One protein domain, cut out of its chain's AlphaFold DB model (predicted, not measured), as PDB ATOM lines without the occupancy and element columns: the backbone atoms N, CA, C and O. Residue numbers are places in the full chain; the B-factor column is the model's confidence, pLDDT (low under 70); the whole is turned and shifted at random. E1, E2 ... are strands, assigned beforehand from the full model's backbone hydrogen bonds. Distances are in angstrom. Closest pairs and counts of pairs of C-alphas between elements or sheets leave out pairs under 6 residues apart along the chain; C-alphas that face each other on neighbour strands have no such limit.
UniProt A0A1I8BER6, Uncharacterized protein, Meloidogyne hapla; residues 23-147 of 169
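Overview. This is residues 23 to 147 of the 169 residues of an uncharacterized protein of Meloidogyne hapla (UniProt A0A1I8BER6). A twisted wall of four strands, E5 to E8, has a second, broken layer along one side, made of two hairpins, E1 with E2 and E3 with E4. The first hairpin comes near edge strand E5; the second stands off from the wall, and the two layers are only loosely joined. The printed part has 125 residues, no named helix and eight strands, E1 to E8; it is all strand, though under half of its residues are in named elements. It is only just compact, close to loose, with a radius of gyration of the C-alphas of 16.4 A, and elongated, spanning 51 by 29 by 25 A.

Along the chain. E1 is residues 23 to 26, from C-alpha 23 at (2.644, 39.531, 19.355). E2 is residues 34 to 40, E3 43 to 49 and E4 55 to 61. E5 is residues 82 to 89, 23.2 A long, E6 104 to 112, 26.6 A, and E7 119 to 129, 30.1 A. E8, residues 140 to 146, ends at C-alpha 146 (-18.841, 39.959, 25.838).

Arrangement. E5 E6 E7 E8 form a meander, each strand the antiparallel neighbour of the one before. N 85 and O 108 are 2.9 A apart, N 107 and O 125 2.9 A, and N 143 and O 126 3.0 A. In hairpin E1 and E2, N 25 and O 36 are 2.8 A apart. The closest C-alphas of E2 and E5, Leu 36 and Glu 83, are 7.5 A apart. E2 runs on into E3 at 74 degrees. In hairpin E3 and E4, N 46 and O 58 are 2.8 A apart. E3 is apart from E5.

Size, cuts and confidence. The printed part has no cut. Links E4 to E5 and E5 to E6 are long. pLDDT is under 70 at residues 69 to 74, 114 to 118 and 136 to 147.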
ATOM      1  N   LEU A  23       2.837  40.934  18.999       87.94
ATOM      2  CA  LEU A  23       2.644  39.531  19.355       87.94
ATOM      3  C   LEU A  23       2.193  38.733  18.136       87.94
ATOM      4  O   LEU A  23       1.410  39.215  17.320       87.94
ATOM      5  N   SER A  24       2.652  37.491  18.031       87.62
ATOM      6  CA  SER A  24       2.306  36.604  16.922       87.62
ATOM      7  C   SER A  24       1.979  35.207  17.426       87.62
ATOM      8  O   SER A  24       2.747  34.655  18.209       87.62
ATOM      9  N   VAL A  25       0.894  34.614  16.931       86.81
ATOM     10  CA  VAL A  25       0.488  33.244  17.266       86.81
ATOM     11  C   VAL A  25       0.866  32.327  16.110       86.81
ATOM     12  O   VAL A  25       0.375  32.482  14.988       86.81
ATOM     13  N   LEU A  26       1.772  31.387  16.380       83.31
ATOM     14  CA  LEU A  26       2.239  30.413  15.399       83.31
ATOM     15  C   LEU A  26       1.254  29.245  15.293       83.31
ATOM     16  O   LEU A  26       0.823  28.693  16.308       83.31
ATOM     17  N   ASP A  27       0.955  28.821  14.068       81.88
ATOM     18  CA  ASP A  27       0.184  27.607  13.831       81.88
ATOM     19  C   ASP A  27       0.940  26.395  14.394       81.88
ATOM     20  O   ASP A  27       2.069  26.094  13.996       81.88
ATOM     21  N   LYS A  28       0.323  25.689  15.346       78.12
ATOM     22  CA  LYS A  28       0.943  24.541  16.020       78.12
ATOM     23  C   LYS A  28       1.159  23.345  15.079       78.12
ATOM     24  O   LYS A  28       2.016  22.510  15.383       78.12
ATOM     25  N   VAL A  29       0.415  23.260  13.973       80.00
ATOM     26  CA  VAL A  29       0.462  22.172  12.984       80.00
ATOM     27  C   VAL A  29       1.552  22.427  11.944       80.00
ATOM     28  O   VAL A  29       2.455  21.603  11.801       80.00
ATOM     29  N   ASP A  30       1.505  23.561  11.245       80.69
ATOM     30  CA  ASP A  30       2.470  23.891  10.182       80.69
ATOM     31  C   ASP A  30       3.786  24.472  10.741       80.69
ATOM     32  O   ASP A  30       4.859  24.294  10.162       80.69
ATOM     33  N   LYS A  31       3.743  25.134  11.908       77.06
ATOM     34  CA  LYS A  31       4.886  25.772  12.604       77.06
ATOM     35  C   LYS A  31       5.708  26.754  11.760       77.06
ATOM     36  O   LYS A  31       6.810  27.137  12.148       77.06
ATOM     37  N   LYS A  32       5.192  27.157  10.602       79.06
ATOM     38  CA  LYS A  32       5.828  28.085   9.654       79.06
ATOM     39  C   LYS A  32       4.947  29.280   9.325       79.06
ATOM     40  O   LYS A  32       5.445  30.279   8.816       79.06
ATOM     41  N   THR A  33       3.659  29.169   9.609       84.12
ATOM     42  CA  THR A  33       2.650  30.181   9.343       84.12
ATOM     43  C   THR A  33       2.128  30.739  10.660       84.12
ATOM     44  O   THR A  33       1.927  30.013  11.635       84.12
ATOM     45  N   PHE A  34       1.947  32.055  10.701       82.88
ATOM     46  CA  PHE A  34       1.257  32.726  11.795       82.88
ATOM     47  C   PHE A  34      -0.225  32.806  11.442       82.88
ATOM     48  O   PHE A  34      -0.555  33.222  10.330       82.88
ATOM     49  N   CYS A  35      -1.108  32.432  12.364       82.69
ATOM     50  CA  CYS A  35      -2.541  32.670  12.176       82.69
ATOM     51  C   CYS A  35      -2.926  34.099  12.568       82.69
ATOM     52  O   CYS A  35      -3.800  34.694  11.946       82.69
ATOM     53  N   LEU A  36      -2.217  34.676  13.545       84.00
ATOM     54  CA  LEU A  36      -2.522  35.986  14.098       84.00
ATOM     55  C   LEU A  36      -1.239  36.778  14.344       84.00
ATOM     56  O   LEU A  36      -0.297  36.270  14.948       84.00
ATOM     57  N   ILE A  37      -1.221  38.032  13.893       86.75
ATOM     58  CA  ILE A  37      -0.201  39.031  14.229       86.75
ATOM     59  C   ILE A  37      -0.945  40.235  14.796       86.75
ATOM     60  O   ILE A  37      -1.843  40.777  14.150       86.75
ATOM     61  N   PHE A  38      -0.600  40.628  16.014       86.56
ATOM     62  CA  PHE A  38      -1.250  41.697  16.750       86.56
ATOM     63  C   PHE A  38      -0.232  42.767  17.112       86.56
ATOM     64  O   PHE A  38       0.714  42.507  17.854       86.56
ATOM     65  N   GLU A  39      -0.466  43.973  16.604       88.38
ATOM     66  CA  GLU A  39       0.318  45.154  16.928       88.38
ATOM     67  C   GLU A  39      -0.608  46.265  17.415       88.38
ATOM     68  O   GLU A  39      -1.497  46.705  16.682       88.38
ATOM     69  N   ALA A  40      -0.448  46.693  18.668       86.31
ATOM     70  CA  ALA A  40      -1.301  47.726  19.246       86.31
ATOM     71  C   ALA A  40      -0.641  48.460  20.412       86.31
ATOM     72  O   ALA A  40       0.095  47.878  21.205       86.31
ATOM     73  N   ASN A  41      -0.992  49.733  20.580       86.81
ATOM     74  CA  ASN A  41      -0.776  50.444  21.835       86.81
ATOM     75  C   ASN A  41      -2.045  50.318  22.689       86.81
ATOM     76  O   ASN A  41      -3.096  50.843  22.316       86.81
ATOM     77  N   ILE A  42      -1.966  49.581  23.801       87.94
ATOM     78  CA  ILE A  42      -3.116  49.334  24.675       87.94
ATOM     79  C   ILE A  42      -2.999  50.188  25.932       87.94
ATOM     80  O   ILE A  42      -2.122  49.993  26.774       87.94
ATOM     81  N   THR A  43      -3.970  51.079  26.093       89.06
ATOM     82  CA  THR A  43      -4.171  51.888  27.294       89.06
ATOM     83  C   THR A  43      -5.587  51.695  27.815       89.06
ATOM     84  O   THR A  43      -6.511  51.490  27.027       89.06
ATOM     85  N   GLY A  44      -5.791  51.829  29.120       86.44
ATOM     86  CA  GLY A  44      -7.128  51.763  29.700       86.44
ATOM     87  C   GLY A  44      -7.235  52.458  31.047       86.44
ATOM     88  O   GLY A  44      -6.247  52.926  31.610       86.44
ATOM     89  N   THR A  45      -8.461  52.507  31.563       85.44
ATOM     90  CA  THR A  45      -8.761  53.018  32.904       85.44
ATOM     91  C   THR A  45      -9.465  51.930  33.698       85.44
ATOM     92  O   THR A  45     -10.545  51.480  33.319       85.44
ATOM     93  N   LEU A  46      -8.863  51.527  34.812       84.25
ATOM     94  CA  LEU A  46      -9.451  50.633  35.795       84.25
ATOM     95  C   LEU A  46     -10.165  51.460  36.864       84.25
ATOM     96  O   LEU A  46      -9.545  52.299  37.515       84.25
ATOM     97  N   ASN A  47     -11.458  51.207  37.058       84.19
ATOM     98  CA  ASN A  47     -12.241  51.791  38.143       84.19
ATOM     99  C   ASN A  47     -12.561  50.698  39.164       84.19
ATOM    100  O   ASN A  47     -13.098  49.661  38.781       84.19
ATOM    101  N   TYR A  48     -12.251  50.923  40.436       80.12
ATOM    102  CA  TYR A  48     -12.477  49.949  41.509       80.12
ATOM    103  C   TYR A  48     -12.814  50.647  42.832       80.12
ATOM    104  O   TYR A  48     -12.764  51.877  42.926       80.12
ATOM    105  N   LYS A  49     -13.212  49.867  43.839       81.00
ATOM    106  CA  LYS A  49     -13.470  50.350  45.199       81.00
ATOM    107  C   LYS A  49     -12.249  50.132  46.082       81.00
ATOM    108  O   LYS A  49     -11.721  49.024  46.137       81.00
ATOM    109  N   ASP A  50     -11.807  51.189  46.752       80.12
ATOM    110  CA  ASP A  50     -10.768  51.078  47.772       80.12
ATOM    111  C   ASP A  50     -11.330  50.585  49.114       80.12
ATOM    112  O   ASP A  50     -12.545  50.473  49.296       80.12
ATOM    113  N   GLU A  51     -10.443  50.313  50.070       80.81
ATOM    114  CA  GLU A  51     -10.753  49.875  51.440       80.81
ATOM    115  C   GLU A  51     -11.692  50.820  52.215       80.81
ATOM    116  O   GLU A  51     -12.322  50.416  53.193       80.81
ATOM    117  N   HIS A  52     -11.837  52.067  51.761       86.25
ATOM    118  CA  HIS A  52     -12.754  53.067  52.305       86.25
ATOM    119  C   HIS A  52     -14.061  53.178  51.501       86.25
ATOM    120  O   HIS A  52     -14.851  54.100  51.720       86.25
ATOM    121  N   ASN A  53     -14.312  52.241  50.580       82.94
ATOM    122  CA  ASN A  53     -15.458  52.186  49.669       82.94
ATOM    123  C   ASN A  53     -15.566  53.396  48.713       82.94
ATOM    124  O   ASN A  53     -16.612  53.651  48.090       82.94
ATOM    125  N   SER A  54     -14.474  54.140  48.546       82.38
ATOM    126  CA  SER A  54     -14.371  55.222  47.574       82.38
ATOM    127  C   SER A  54     -14.060  54.646  46.196       82.38
ATOM    128  O   SER A  54     -13.360  53.646  46.057       82.38
ATOM    129  N   THR A  55     -14.638  55.238  45.150       85.31
ATOM    130  CA  THR A  55     -14.308  54.841  43.776       85.31
ATOM    131  C   THR A  55     -12.975  55.466  43.387       85.31
ATOM    132  O   THR A  55     -12.856  56.690  43.380       85.31
ATOM    133  N   VAL A  56     -12.008  54.633  43.016       82.56
ATOM    134  CA  VAL A  56     -10.687  55.044  42.536       82.56
ATOM    135  C   VAL A  56     -10.558  54.695  41.058       82.56
ATOM    136  O   VAL A  56     -10.955  53.613  40.625       82.56
ATOM    137  N   SER A  57      -9.984  55.615  40.286       85.25
ATOM    138  CA  SER A  57      -9.672  55.430  38.867       85.25
ATOM    139  C   SER A  57      -8.159  55.389  38.670       85.25
ATOM    140  O   SER A  57      -7.446  56.296  39.101       85.25
ATOM    141  N   ARG A  58      -7.658  54.353  37.997       83.00
ATOM    142  CA  ARG A  58      -6.239  54.192  37.657       83.00
ATOM    143  C   ARG A  58      -6.084  53.982  36.161       83.00
ATOM    144  O   ARG A  58      -6.685  53.075  35.596       83.00
ATOM    145  N   GLN A  59      -5.274  54.821  35.527       88.88
ATOM    146  CA  GLN A  59      -4.869  54.604  34.143       88.88
ATOM    147  C   GLN A  59      -3.760  53.557  34.092       88.88
ATOM    148  O   GLN A  59      -2.897  53.524  34.969       88.88
ATOM    149  N   PHE A  60      -3.782  52.722  33.062       86.94
ATOM    150  CA  PHE A  60      -2.731  51.753  32.788       86.94
ATOM    151  C   PHE A  60      -2.345  51.780  31.313       86.94
ATOM    152  O   PHE A  60      -3.126  52.168  30.440       86.94
ATOM    153  N   THR A  61      -1.123  51.345  31.038       90.38
ATOM    154  CA  THR A  61      -0.599  51.122  29.690       90.38
ATOM    155  C   THR A  61       0.092  49.771  29.670       90.38
ATOM    156  O   THR A  61       0.818  49.434  30.610       90.38
ATOM    157  N   VAL A  62      -0.167  48.989  28.627       90.88
ATOM    158  CA  VAL A  62       0.523  47.722  28.388       90.88
ATOM    159  C   VAL A  62       1.920  48.040  27.837       90.88
ATOM    160  O   VAL A  62       2.012  48.739  26.829       90.88
ATOM    161  N   PRO A  63       3.004  47.577  28.482       90.75
ATOM    162  CA  PRO A  63       4.361  47.804  28.000       90.75
ATOM    163  C   PRO A  63       4.675  46.956  26.766       90.75
ATOM    164  O   PRO A  63       4.132  45.868  26.601       90.75
ATOM    165  N   GLU A  64       5.633  47.407  25.956       89.19
ATOM    166  CA  GLU A  64       6.079  46.726  24.727       89.19
ATOM    167  C   GLU A  64       6.603  45.300  24.978       89.19
ATOM    168  O   GLU A  64       6.537  44.447  24.099       89.19
ATOM    169  N   ASN A  65       7.098  45.025  26.189       84.94
ATOM    170  CA  ASN A  65       7.637  43.728  26.594       84.94
ATOM    171  C   ASN A  65       6.578  42.739  27.117       84.94
ATOM    172  O   ASN A  65       6.947  41.732  27.726       84.94
ATOM    173  N   ALA A  66       5.284  43.022  26.928       87.25
ATOM    174  CA  ALA A  66       4.226  42.062  27.222       87.25
ATOM    175  C   ALA A  66       4.485  40.738  26.484       87.25
ATOM    176  O   ALA A  66       4.875  40.729  25.318       87.25
ATOM    177  N   GLY A  67       4.280  39.620  27.176       80.56
ATOM    178  CA  GLY A  67       4.658  38.297  26.685       80.56
ATOM    179  C   GLY A  67       3.468  37.354  26.604       80.56
ATOM    180  O   GLY A  67       2.568  37.397  27.443       80.56
ATOM    181  N   GLU A  68       3.476  36.476  25.606       73.25
ATOM    182  CA  GLU A  68       2.460  35.437  25.461       73.25
ATOM    183  C   GLU A  68       2.404  34.517  26.696       73.25
ATOM    184  O   GLU A  68       3.424  34.195  27.311       73.25
ATOM    185  N   THR A  69       1.200  34.083  27.073       68.50
ATOM    186  CA  THR A  69       1.018  33.086  28.134       68.50
ATOM    187  C   THR A  69       1.241  31.675  27.604       68.50
ATOM    188  O   THR A  69       0.571  31.246  26.671       68.50
ATOM    189  N   THR A  70       2.109  30.913  28.274       57.75
ATOM    190  CA  THR A  70       2.341  29.483  28.001       57.75
ATOM    191  C   THR A  70       1.547  28.544  28.920       57.75
ATOM    192  O   THR A  70       1.831  27.352  28.950       57.75
ATOM    193  N   LEU A  71       0.612  29.060  29.727       56.94
ATOM    194  CA  LEU A  71      -0.232  28.248  30.614       56.94
ATOM    195  C   LEU A  71      -1.405  27.656  29.819       56.94
ATOM    196  O   LEU A  71      -2.127  28.390  29.145       56.94
ATOM    197  N   ASP A  72      -1.568  26.335  29.913       55.47
ATOM    198  CA  ASP A  72      -2.346  25.509  28.979       55.47
ATOM    199  C   ASP A  72      -3.847  25.841  28.887       55.47
ATOM    200  O   ASP A  72      -4.435  25.651  27.824       55.47
ATOM    201  N   ASP A  73      -4.462  26.382  29.943       55.25
ATOM    202  CA  ASP A  73      -5.919  26.586  29.977       55.25
ATOM    203  C   ASP A  73      -6.402  27.811  29.167       55.25
ATOM    204  O   ASP A  73      -7.551  27.831  28.730       55.25
ATOM    205  N   ASP A  74      -5.531  28.798  28.905       62.59
ATOM    206  CA  ASP A  74      -5.863  30.048  28.188       62.59
ATOM    207  C   ASP A  74      -4.833  30.415  27.100       62.59
ATOM    208  O   ASP A  74      -4.752  31.574  26.680       62.59
ATOM    209  N   ALA A  75      -4.002  29.469  26.659       76.50
ATOM    210  CA  ALA A  75      -2.943  29.737  25.687       76.50
ATOM    211  C   ALA A  75      -3.490  30.342  24.379       76.50
ATOM    212  O   ALA A  75      -4.637  30.103  23.980       76.50
ATOM    213  N   SER A  76      -2.658  31.111  23.673       81.56
ATOM    214  CA  SER A  76      -3.028  31.570  22.333       81.56
ATOM    215  C   SER A  76      -3.140  30.375  21.393       81.56
ATOM    216  O   SER A  76      -2.365  29.408  21.461       81.56
ATOM    217  N   THR A  77      -4.136  30.415  20.518       87.75
ATOM    218  CA  THR A  77      -4.437  29.305  19.620       87.75
ATOM    219  C   THR A  77      -4.826  29.795  18.241       87.75
ATOM    220  O   THR A  77      -5.579  30.756  18.084       87.75
ATOM    221  N   CYS A  78      -4.327  29.070  17.246       86.00
ATOM    222  CA  CYS A  78      -4.861  29.096  15.900       86.00
ATOM    223  C   CYS A  78      -6.026  28.111  15.835       86.00
ATOM    224  O   CYS A  78      -5.860  26.938  16.171       86.00
ATOM    225  N   GLY A  79      -7.196  28.589  15.427       82.88
ATOM    226  CA  GLY A  79      -8.373  27.759  15.205       82.88
ATOM    227  C   GLY A  79      -9.101  28.179  13.936       82.88
ATOM    228  O   GLY A  79      -8.995  29.321  13.498       82.88
ATOM    229  N   ASP A  80      -9.861  27.257  13.349       77.56
ATOM    230  CA  ASP A  80     -10.447  27.453  12.013       77.56
ATOM    231  C   ASP A  80     -11.463  28.606  11.960       77.56
ATOM    232  O   ASP A  80     -11.549  29.338  10.974       77.56
ATOM    233  N   LYS A  81     -12.239  28.770  13.040       78.06
ATOM    234  CA  LYS A  81     -13.305  29.783  13.171       78.06
ATOM    235  C   LYS A  81     -13.044  30.803  14.269       78.06
ATOM    236  O   LYS A  81     -13.615  31.894  14.247       78.06
ATOM    237  N   LEU A  82     -12.223  30.420  15.241       82.50
ATOM    238  CA  LEU A  82     -11.942  31.183  16.442       82.50
ATOM    239  C   LEU A  82     -10.443  31.125  16.704       82.50
ATOM    240  O   LEU A  82      -9.900  30.046  16.923       82.50
ATOM    241  N   GLU A  83      -9.808  32.284  16.714       87.19
ATOM    242  CA  GLU A  83      -8.413  32.441  17.115       87.19
ATOM    243  C   GLU A  83      -8.368  33.153  18.466       87.19
ATOM    244  O   GLU A  83      -9.202  34.019  18.753       87.19
ATOM    245  N   SER A  84      -7.405  32.791  19.311       89.75
ATOM    246  CA  SER A  84      -7.191  33.440  20.604       89.75
ATOM    247  C   SER A  84      -5.769  33.961  20.724       89.75
ATOM    248  O   SER A  84      -4.824  33.308  20.287       89.75
ATOM    249  N   LEU A  85      -5.624  35.118  21.362       89.94
ATOM    250  CA  LEU A  85      -4.347  35.680  21.790       89.94
ATOM    251  C   LEU A  85      -4.434  35.993  23.281       89.94
ATOM    252  O   LEU A  85      -5.271  36.803  23.683       89.94
ATOM    253  N   THR A  86      -3.555  35.396  24.082       90.81
ATOM    254  CA  THR A  86      -3.471  35.667  25.521       90.81
ATOM    255  C   THR A  86      -2.054  36.050  25.905       90.81
ATOM    256  O   THR A  86      -1.101  35.310  25.659       90.81
ATOM    257  N   PHE A  87      -1.905  37.186  26.577       91.06
ATOM    258  CA  PHE A  87      -0.608  37.677  27.031       91.06
ATOM    259  C   PHE A  87      -0.688  38.265  28.436       91.06
ATOM    260  O   PHE A  87      -1.720  38.783  28.868       91.06
ATOM    261  N   ASN A  88       0.432  38.161  29.145       90.56
ATOM    262  CA  ASN A  88       0.628  38.715  30.473       90.56
ATOM    263  C   ASN A  88       1.496  39.971  30.386       90.56
ATOM    264  O   ASN A  88       2.403  40.067  29.554       90.56
ATOM    265  N   PHE A  89       1.247  40.922  31.274       90.56
ATOM    266  CA  PHE A  89       2.022  42.150  31.358       90.56
ATOM    267  C   PHE A  89       1.986  42.734  32.766       90.56
ATOM    268  O   PHE A  89       1.023  42.554  33.505       90.56
ATOM    269  N   VAL A  90       3.023  43.484  33.122       90.69
ATOM    270  CA  VAL A  90       2.998  44.371  34.289       90.69
ATOM    271  C   VAL A  90       2.694  45.773  33.762       90.69
ATOM    272  O   VAL A  90       3.435  46.249  32.903       90.69
ATOM    273  N   PRO A  91       1.599  46.431  34.178       88.44
ATOM    274  CA  PRO A  91       1.242  47.743  33.645       88.44
ATOM    275  C   PRO A  91       2.337  48.780  33.926       88.44
ATOM    276  O   PRO A  91       2.966  48.750  34.984       88.44
ATOM    277  N   LEU A  92       2.520  49.741  33.012       85.00
ATOM    278  CA  LEU A  92       3.405  50.899  33.207       85.00
ATOM    279  C   LEU A  92       2.811  51.882  34.227       85.00
ATOM    280  O   LEU A  92       2.338  52.967  33.892       85.00
ATOM    281  N   MET A  93       2.809  51.475  35.489       81.88
ATOM    282  CA  MET A  93       2.399  52.267  36.640       81.88
ATOM    283  C   MET A  93       3.295  51.936  37.833       81.88
ATOM    284  O   MET A  93       4.108  51.015  37.779       81.88
ATOM    285  N   THR A  94       3.160  52.678  38.930       82.88
ATOM    286  CA  THR A  94       3.885  52.355  40.159       82.88
ATOM    287  C   THR A  94       3.386  51.017  40.703       82.88
ATOM    288  O   THR A  94       2.240  50.924  41.138       82.88
ATOM    289  N   VAL A  95       4.246  49.999  40.693       81.88
ATOM    290  CA  VAL A  95       3.990  48.660  41.241       81.88
ATOM    291  C   VAL A  95       5.053  48.369  42.308       81.88
ATOM    292  O   VAL A  95       6.226  48.663  42.067       81.88
ATOM    293  N   PRO A  96       4.691  47.833  43.488       83.31
ATOM    294  CA  PRO A  96       5.669  47.400  44.484       83.31
ATOM    295  C   PRO A  96       6.620  46.344  43.905       83.31
ATOM    296  O   PRO A  96       6.169  45.379  43.291       83.31
ATOM    297  N   GLU A  97       7.930  46.484  44.124       83.56
ATOM    298  CA  GLU A  97       8.941  45.576  43.544       83.56
ATOM    299  C   GLU A  97       8.687  44.101  43.890       83.56
ATOM    300  O   GLU A  97       8.851  43.219  43.049       83.56
ATOM    301  N   THR A  98       8.214  43.831  45.109       84.81
ATOM    302  CA  THR A  98       7.879  42.482  45.590       84.81
ATOM    303  C   THR A  98       6.694  41.850  44.866       84.81
ATOM    304  O   THR A  98       6.506  40.638  44.950       84.81
ATOM    305  N   GLU A  99       5.890  42.648  44.165       78.06
ATOM    306  CA  GLU A  99       4.665  42.217  43.492       78.06
ATOM    307  C   GLU A  99       4.767  42.278  41.960       78.06
ATOM    308  O   GLU A  99       3.834  41.888  41.263       78.06
ATOM    309  N   ALA A 100       5.919  42.677  41.410       80.06
ATOM    310  CA  ALA A 100       6.151  42.725  39.964       80.06
ATOM    311  C   ALA A 100       6.017  41.350  39.270       80.06
ATOM    312  O   ALA A 100       5.820  41.280  38.061       80.06
ATOM    313  N   ASN A 101       6.077  40.253  40.032       81.62
ATOM    314  CA  ASN A 101       5.861  38.891  39.536       81.62
ATOM    315  C   ASN A 101       4.376  38.493  39.421       81.62
ATOM    316  O   ASN A 101       4.089  37.362  39.030       81.62
ATOM    317  N   TYR A 102       3.436  39.387  39.753       82.69
ATOM    318  CA  TYR A 102       1.997  39.186  39.567       82.69
ATOM    319  C   TYR A 102       1.509  40.009  38.368       82.69
ATOM    320  O   TYR A 102       1.054  41.146  38.534       82.69
ATOM    321  N   PRO A 103       1.638  39.488  37.135       88.25
ATOM    322  CA  PRO A 103       1.223  40.220  35.952       88.25
ATOM    323  C   PRO A 103      -0.303  40.254  35.826       88.25
ATOM    324  O   PRO A 103      -1.016  39.346  36.258       88.25
ATOM    325  N   TRP A 104      -0.798  41.289  35.162       88.69
ATOM    326  CA  TRP A 104      -2.142  41.314  34.600       88.69
ATOM    327  C   TRP A 104      -2.177  40.476  33.323       88.69
ATOM    328  O   TRP A 104      -1.143  40.221  32.703       88.69
ATOM    329  N   ARG A 105      -3.374  40.063  32.911       88.75
ATOM    330  CA  ARG A 105      -3.583  39.245  31.712       88.75
ATOM    331  C   ARG A 105      -4.655  39.853  30.827       88.75
ATOM    332  O   ARG A 105      -5.717  40.223  31.322       88.75
ATOM    333  N   ILE A 106      -4.396  39.895  29.524       89.81
ATOM    334  CA  ILE A 106      -5.408  40.150  28.498       89.81
ATOM    335  C   ILE A 106      -5.590  38.883  27.666       89.81
ATOM    336  O   ILE A 106      -4.606  38.304  27.206       89.81
ATOM    337  N   SER A 107      -6.845  38.504  27.433       89.69
ATOM    338  CA  SER A 107      -7.223  37.499  26.437       89.69
ATOM    339  C   SER A 107      -8.150  38.116  25.399       89.69
ATOM    340  O   SER A 107      -9.190  38.689  25.729       89.69
ATOM    341  N   LEU A 108      -7.772  37.977  24.133       89.44
ATOM    342  CA  LEU A 108      -8.517  38.417  22.961       89.44
ATOM    343  C   LEU A 108      -8.999  37.185  22.203       89.44
ATOM    344  O   LEU A 108      -8.214  36.266  21.969       89.44
ATOM    345  N   LYS A 109     -10.263  37.172  21.778       88.75
ATOM    346  CA  LYS A 109     -10.770  36.146  20.859       88.75
ATOM    347  C   LYS A 109     -11.317  36.776  19.600       88.75
ATOM    348  O   LYS A 109     -12.132  37.698  19.668       88.75
ATOM    349  N   PHE A 110     -10.926  36.226  18.464       86.19
ATOM    350  CA  PHE A 110     -11.284  36.718  17.148       86.19
ATOM    351  C   PHE A 110     -12.124  35.680  16.425       86.19
ATOM    352  O   PHE A 110     -11.744  34.517  16.336       86.19
ATOM    353  N   ASN A 111     -13.266  36.109  15.899       84.75
ATOM    354  CA  ASN A 111     -14.044  35.309  14.970       84.75
ATOM    355  C   ASN A 111     -13.557  35.561  13.547       84.75
ATOM    356  O   ASN A 111     -13.449  36.715  13.115       84.75
ATOM    357  N   LYS A 112     -13.375  34.470  12.810       76.62
ATOM    358  CA  LYS A 112     -13.165  34.477  11.367       76.62
ATOM    359  C   LYS A 112     -14.491  34.176  10.677       76.62
ATOM    360  O   LYS A 112     -15.047  33.090  10.829       76.62
ATOM    361  N   SER A 113     -15.036  35.151   9.953       70.62
ATOM    362  CA  SER A 113     -16.218  34.923   9.114       70.62
ATOM    363  C   SER A 113     -15.795  34.218   7.824       70.62
ATOM    364  O   SER A 113     -14.982  34.757   7.075       70.62
ATOM    365  N   GLU A 114     -16.345  33.024   7.579       67.19
ATOM    366  CA  GLU A 114     -16.083  32.233   6.364       67.19
ATOM    367  C   GLU A 114     -16.592  32.942   5.097       67.19
ATOM    368  O   GLU A 114     -15.953  32.856   4.051       67.19
ATOM    369  N   ASP A 115     -17.688  33.699   5.211       68.94
ATOM    370  CA  ASP A 115     -18.384  34.291   4.064       68.94
ATOM    371  C   ASP A 115     -17.788  35.635   3.612       68.94
ATOM    372  O   ASP A 115     -17.727  35.915   2.417       68.94
ATOM    373  N   ASP A 116     -17.306  36.457   4.552       57.22
ATOM    374  CA  ASP A 116     -16.900  37.842   4.261       57.22
ATOM    375  C   ASP A 116     -15.387  38.093   4.386       57.22
ATOM    376  O   ASP A 116     -14.944  39.236   4.268       57.22
ATOM    377  N   GLN A 117     -14.583  37.065   4.693       63.91
ATOM    378  CA  GLN A 117     -13.150  37.200   5.020       63.91
ATOM    379  C   GLN A 117     -12.856  38.259   6.102       63.91
ATOM    380  O   GLN A 117     -11.767  38.830   6.172       63.91
ATOM    381  N   ARG A 118     -13.837  38.543   6.965       69.19
ATOM    382  CA  ARG A 118     -13.699  39.521   8.045       69.19
ATOM    383  C   ARG A 118     -13.172  38.838   9.298       69.19
ATOM    384  O   ARG A 118     -13.727  37.834   9.743       69.19
ATOM    385  N   TYR A 119     -12.149  39.450   9.881       73.06
ATOM    386  CA  TYR A 119     -11.663  39.157  11.223       73.06
ATOM    387  C   TYR A 119     -12.258  40.164  12.201       73.06
ATOM    388  O   TYR A 119     -12.129  41.374  12.010       73.06
ATOM    389  N   MET A 120     -12.942  39.677  13.234       81.56
ATOM    390  CA  MET A 120     -13.612  40.530  14.215       81.56
ATOM    391  C   MET A 120     -13.242  40.114  15.630       81.56
ATOM    392  O   MET A 120     -13.375  38.944  15.982       81.56
ATOM    393  N   LEU A 121     -12.847  41.080  16.463       83.81
ATOM    394  CA  LEU A 121     -12.744  40.863  17.904       83.81
ATOM    395  C   LEU A 121     -14.140  40.533  18.452       83.81
ATOM    396  O   LEU A 121     -15.082  41.309  18.289       83.81
ATOM    397  N   LYS A 122     -14.268  39.363  19.072       82.88
ATOM    398  CA  LYS A 122     -15.523  38.808  19.589       82.88
ATOM    399  C   LYS A 122     -15.609  38.930  21.108       82.88
ATOM    400  O   LYS A 122     -16.637  39.330  21.646       82.88
ATOM    401  N   GLU A 123     -14.539  38.563  21.804       83.38
ATOM    402  CA  GLU A 123     -14.483  38.557  23.268       83.38
ATOM    403  C   GLU A 123     -13.162  39.164  23.736       83.38
ATOM    404  O   GLU A 123     -12.124  39.004  23.089       83.38
ATOM    405  N   TYR A 124     -13.231  39.849  24.874       84.94
ATOM    406  CA  TYR A 124     -12.092  40.432  25.568       84.94
ATOM    407  C   TYR A 124     -12.213  40.127  27.060       84.94
ATOM    408  O   TYR A 124     -13.279  40.304  27.657       84.94
ATOM    409  N   LEU A 125     -11.110  39.709  27.668       84.75
ATOM    410  CA  LEU A 125     -11.009  39.474  29.101       84.75
ATOM    411  C   LEU A 125      -9.777  40.192  29.645       84.75
ATOM    412  O   LEU A 125      -8.675  39.960  29.154       84.75
ATOM    413  N   LEU A 126      -9.972  41.024  30.672       85.50
ATOM    414  CA  LEU A 126      -8.889  41.586  31.478       85.50
ATOM    415  C   LEU A 126      -8.931  40.956  32.866       85.50
ATOM    416  O   LEU A 126      -9.919  41.106  33.589       85.50
ATOM    417  N   THR A 127      -7.843  40.303  33.248       83.81
ATOM    418  CA  THR A 127      -7.647  39.797  34.606       83.81
ATOM    419  C   THR A 127      -6.617  40.667  35.303       83.81
ATOM    420  O   THR A 127      -5.489  40.816  34.826       83.81
ATOM    421  N   VAL A 128      -7.025  41.253  36.427       83.81
ATOM    422  CA  VAL A 128      -6.242  42.228  37.184       83.81
ATOM    423  C   VAL A 128      -5.861  41.639  38.535       83.81
ATOM    424  O   VAL A 128      -6.719  41.170  39.284       83.81
ATOM    425  N   PHE A 129      -4.574  41.738  38.857       82.38
ATOM    426  CA  PHE A 129      -4.076  41.599  40.219       82.38
ATOM    427  C   PHE A 129      -4.026  42.988  40.861       82.38
ATOM    428  O   PHE A 129      -3.395  43.901  40.315       82.38
ATOM    429  N   PHE A 130      -4.700  43.169  41.996       84.12
ATOM    430  CA  PHE A 130      -4.652  44.432  42.727       84.12
ATOM    431  C   PHE A 130      -3.414  44.466  43.614       84.12
ATOM    432  O   PHE A 130      -3.337  43.760  44.616       84.12
ATOM    433  N   TYR A 131      -2.459  45.315  43.245       83.06
ATOM    434  CA  TYR A 131      -1.245  45.517  44.025       83.06
ATOM    435  C   TYR A 131      -1.545  46.179  45.373       83.06
ATOM    436  O   TYR A 131      -2.528  46.913  45.512       83.06
ATOM    437  N   SER A 132      -0.685  45.975  46.370       81.25
ATOM    438  CA  SER A 132      -0.902  46.503  47.726       81.25
ATOM    439  C   SER A 132      -1.082  48.022  47.761       81.25
ATOM    440  O   SER A 132      -1.918  48.516  48.507       81.25
ATOM    441  N   ASN A 133      -0.390  48.767  46.896       79.75
ATOM    442  CA  ASN A 133      -0.515  50.226  46.782       79.75
ATOM    443  C   ASN A 133      -1.826  50.713  46.130       79.75
ATOM    444  O   ASN A 133      -2.055  51.921  46.015       79.75
ATOM    445  N   MET A 134      -2.667  49.794  45.653       79.62
ATOM    446  CA  MET A 134      -3.988  50.107  45.122       79.62
ATOM    447  C   MET A 134      -5.043  50.164  46.229       79.62
ATOM    448  O   MET A 134      -6.104  50.730  45.974       79.62
ATOM    449  N   ASN A 135      -4.761  49.640  47.430       72.62
ATOM    450  CA  ASN A 135      -5.669  49.611  48.586       72.62
ATOM    451  C   ASN A 135      -7.091  49.129  48.221       72.62
ATOM    452  O   ASN A 135      -8.079  49.702  48.669       72.62
ATOM    453  N   SER A 136      -7.209  48.120  47.354       66.00
ATOM    454  CA  SER A 136      -8.495  47.568  46.901       66.00
ATOM    455  C   SER A 136      -9.160  46.715  47.989       66.00
ATOM    456  O   SER A 136      -8.474  46.005  48.723       66.00
ATOM    457  N   THR A 137     -10.496  46.712  48.056       62.28
ATOM    458  CA  THR A 137     -11.256  45.758  48.897       62.28
ATOM    459  C   THR A 137     -11.164  44.315  48.402       62.28
ATOM    460  O   THR A 137     -11.473  43.388  49.148       62.28
ATOM    461  N   GLU A 138     -10.762  44.117  47.145       59.25
ATOM    462  CA  GLU A 138     -10.652  42.820  46.476       59.25
ATOM    463  C   GLU A 138      -9.204  42.586  46.020       59.25
ATOM    464  O   GLU A 138      -8.595  43.471  45.417       59.25
ATOM    465  N   GLN A 139      -8.643  41.400  46.291       52.28
ATOM    466  CA  GLN A 139      -7.247  41.073  45.941       52.28
ATOM    467  C   GLN A 139      -7.077  40.595  44.486       52.28
ATOM    468  O   GLN A 139      -6.014  40.781  43.904       52.28
ATOM    469  N   ASN A 140      -8.120  40.015  43.878       45.91
ATOM    470  CA  ASN A 140      -8.123  39.520  42.497       45.91
ATOM    471  C   ASN A 140      -9.502  39.730  41.871       45.91
ATOM    472  O   ASN A 140     -10.496  39.305  42.457       45.91
ATOM    473  N   VAL A 141      -9.560  40.319  40.672       50.84
ATOM    474  CA  VAL A 141     -10.815  40.478  39.920       50.84
ATOM    475  C   VAL A 141     -10.616  40.090  38.465       50.84
ATOM    476  O   VAL A 141      -9.716  40.574  37.776       50.84
ATOM    477  N   THR A 142     -11.514  39.236  37.985       46.78
ATOM    478  CA  THR A 142     -11.644  38.883  36.573       46.78
ATOM    479  C   THR A 142     -12.793  39.697  35.988       46.78
ATOM    480  O   THR A 142     -13.930  39.544  36.432       46.78
ATOM    481  N   ILE A 143     -12.519  40.566  35.009       52.59
ATOM    482  CA  ILE A 143     -13.537  41.424  34.381       52.59
ATOM    483  C   ILE A 143     -13.840  40.892  32.971       52.59
ATOM    484  O   ILE A 143     -13.131  41.245  32.022       52.59
ATOM    485  N   PRO A 144     -14.868  40.037  32.791       43.31
ATOM    486  CA  PRO A 144     -15.260  39.563  31.468       43.31
ATOM    487  C   PRO A 144     -16.033  40.629  30.686       43.31
ATOM    488  O   PRO A 144     -16.937  41.273  31.222       43.31
ATOM    489  N   HIS A 145     -15.728  40.777  29.393       43.31
ATOM    490  CA  HIS A 145     -16.542  41.550  28.457       43.31
ATOM    491  C   HIS A 145     -16.954  40.701  27.247       43.31
ATOM    492  O   HIS A 145     -16.123  40.110  26.556       43.31
ATOM    493  N   PHE A 146     -18.258  40.679  26.968       41.00
ATOM    494  CA  PHE A 146     -18.841  39.959  25.838       41.00
ATOM    495  C   PHE A 146     -19.435  40.966  24.849       41.00
ATOM    496  O   PHE A 146     -20.388  41.673  25.184       41.00
ATOM    497  N   TYR A 147     -18.919  41.022  23.617       39.38
ATOM    498  CA  TYR A 147     -19.568  41.791  22.556       39.38
ATOM    499  C   TYR A 147     -20.758  40.988  22.017       39.38
ATOM    500  O   TYR A 147     -20.609  40.066  21.217       39.38
TER     501      TYR A 147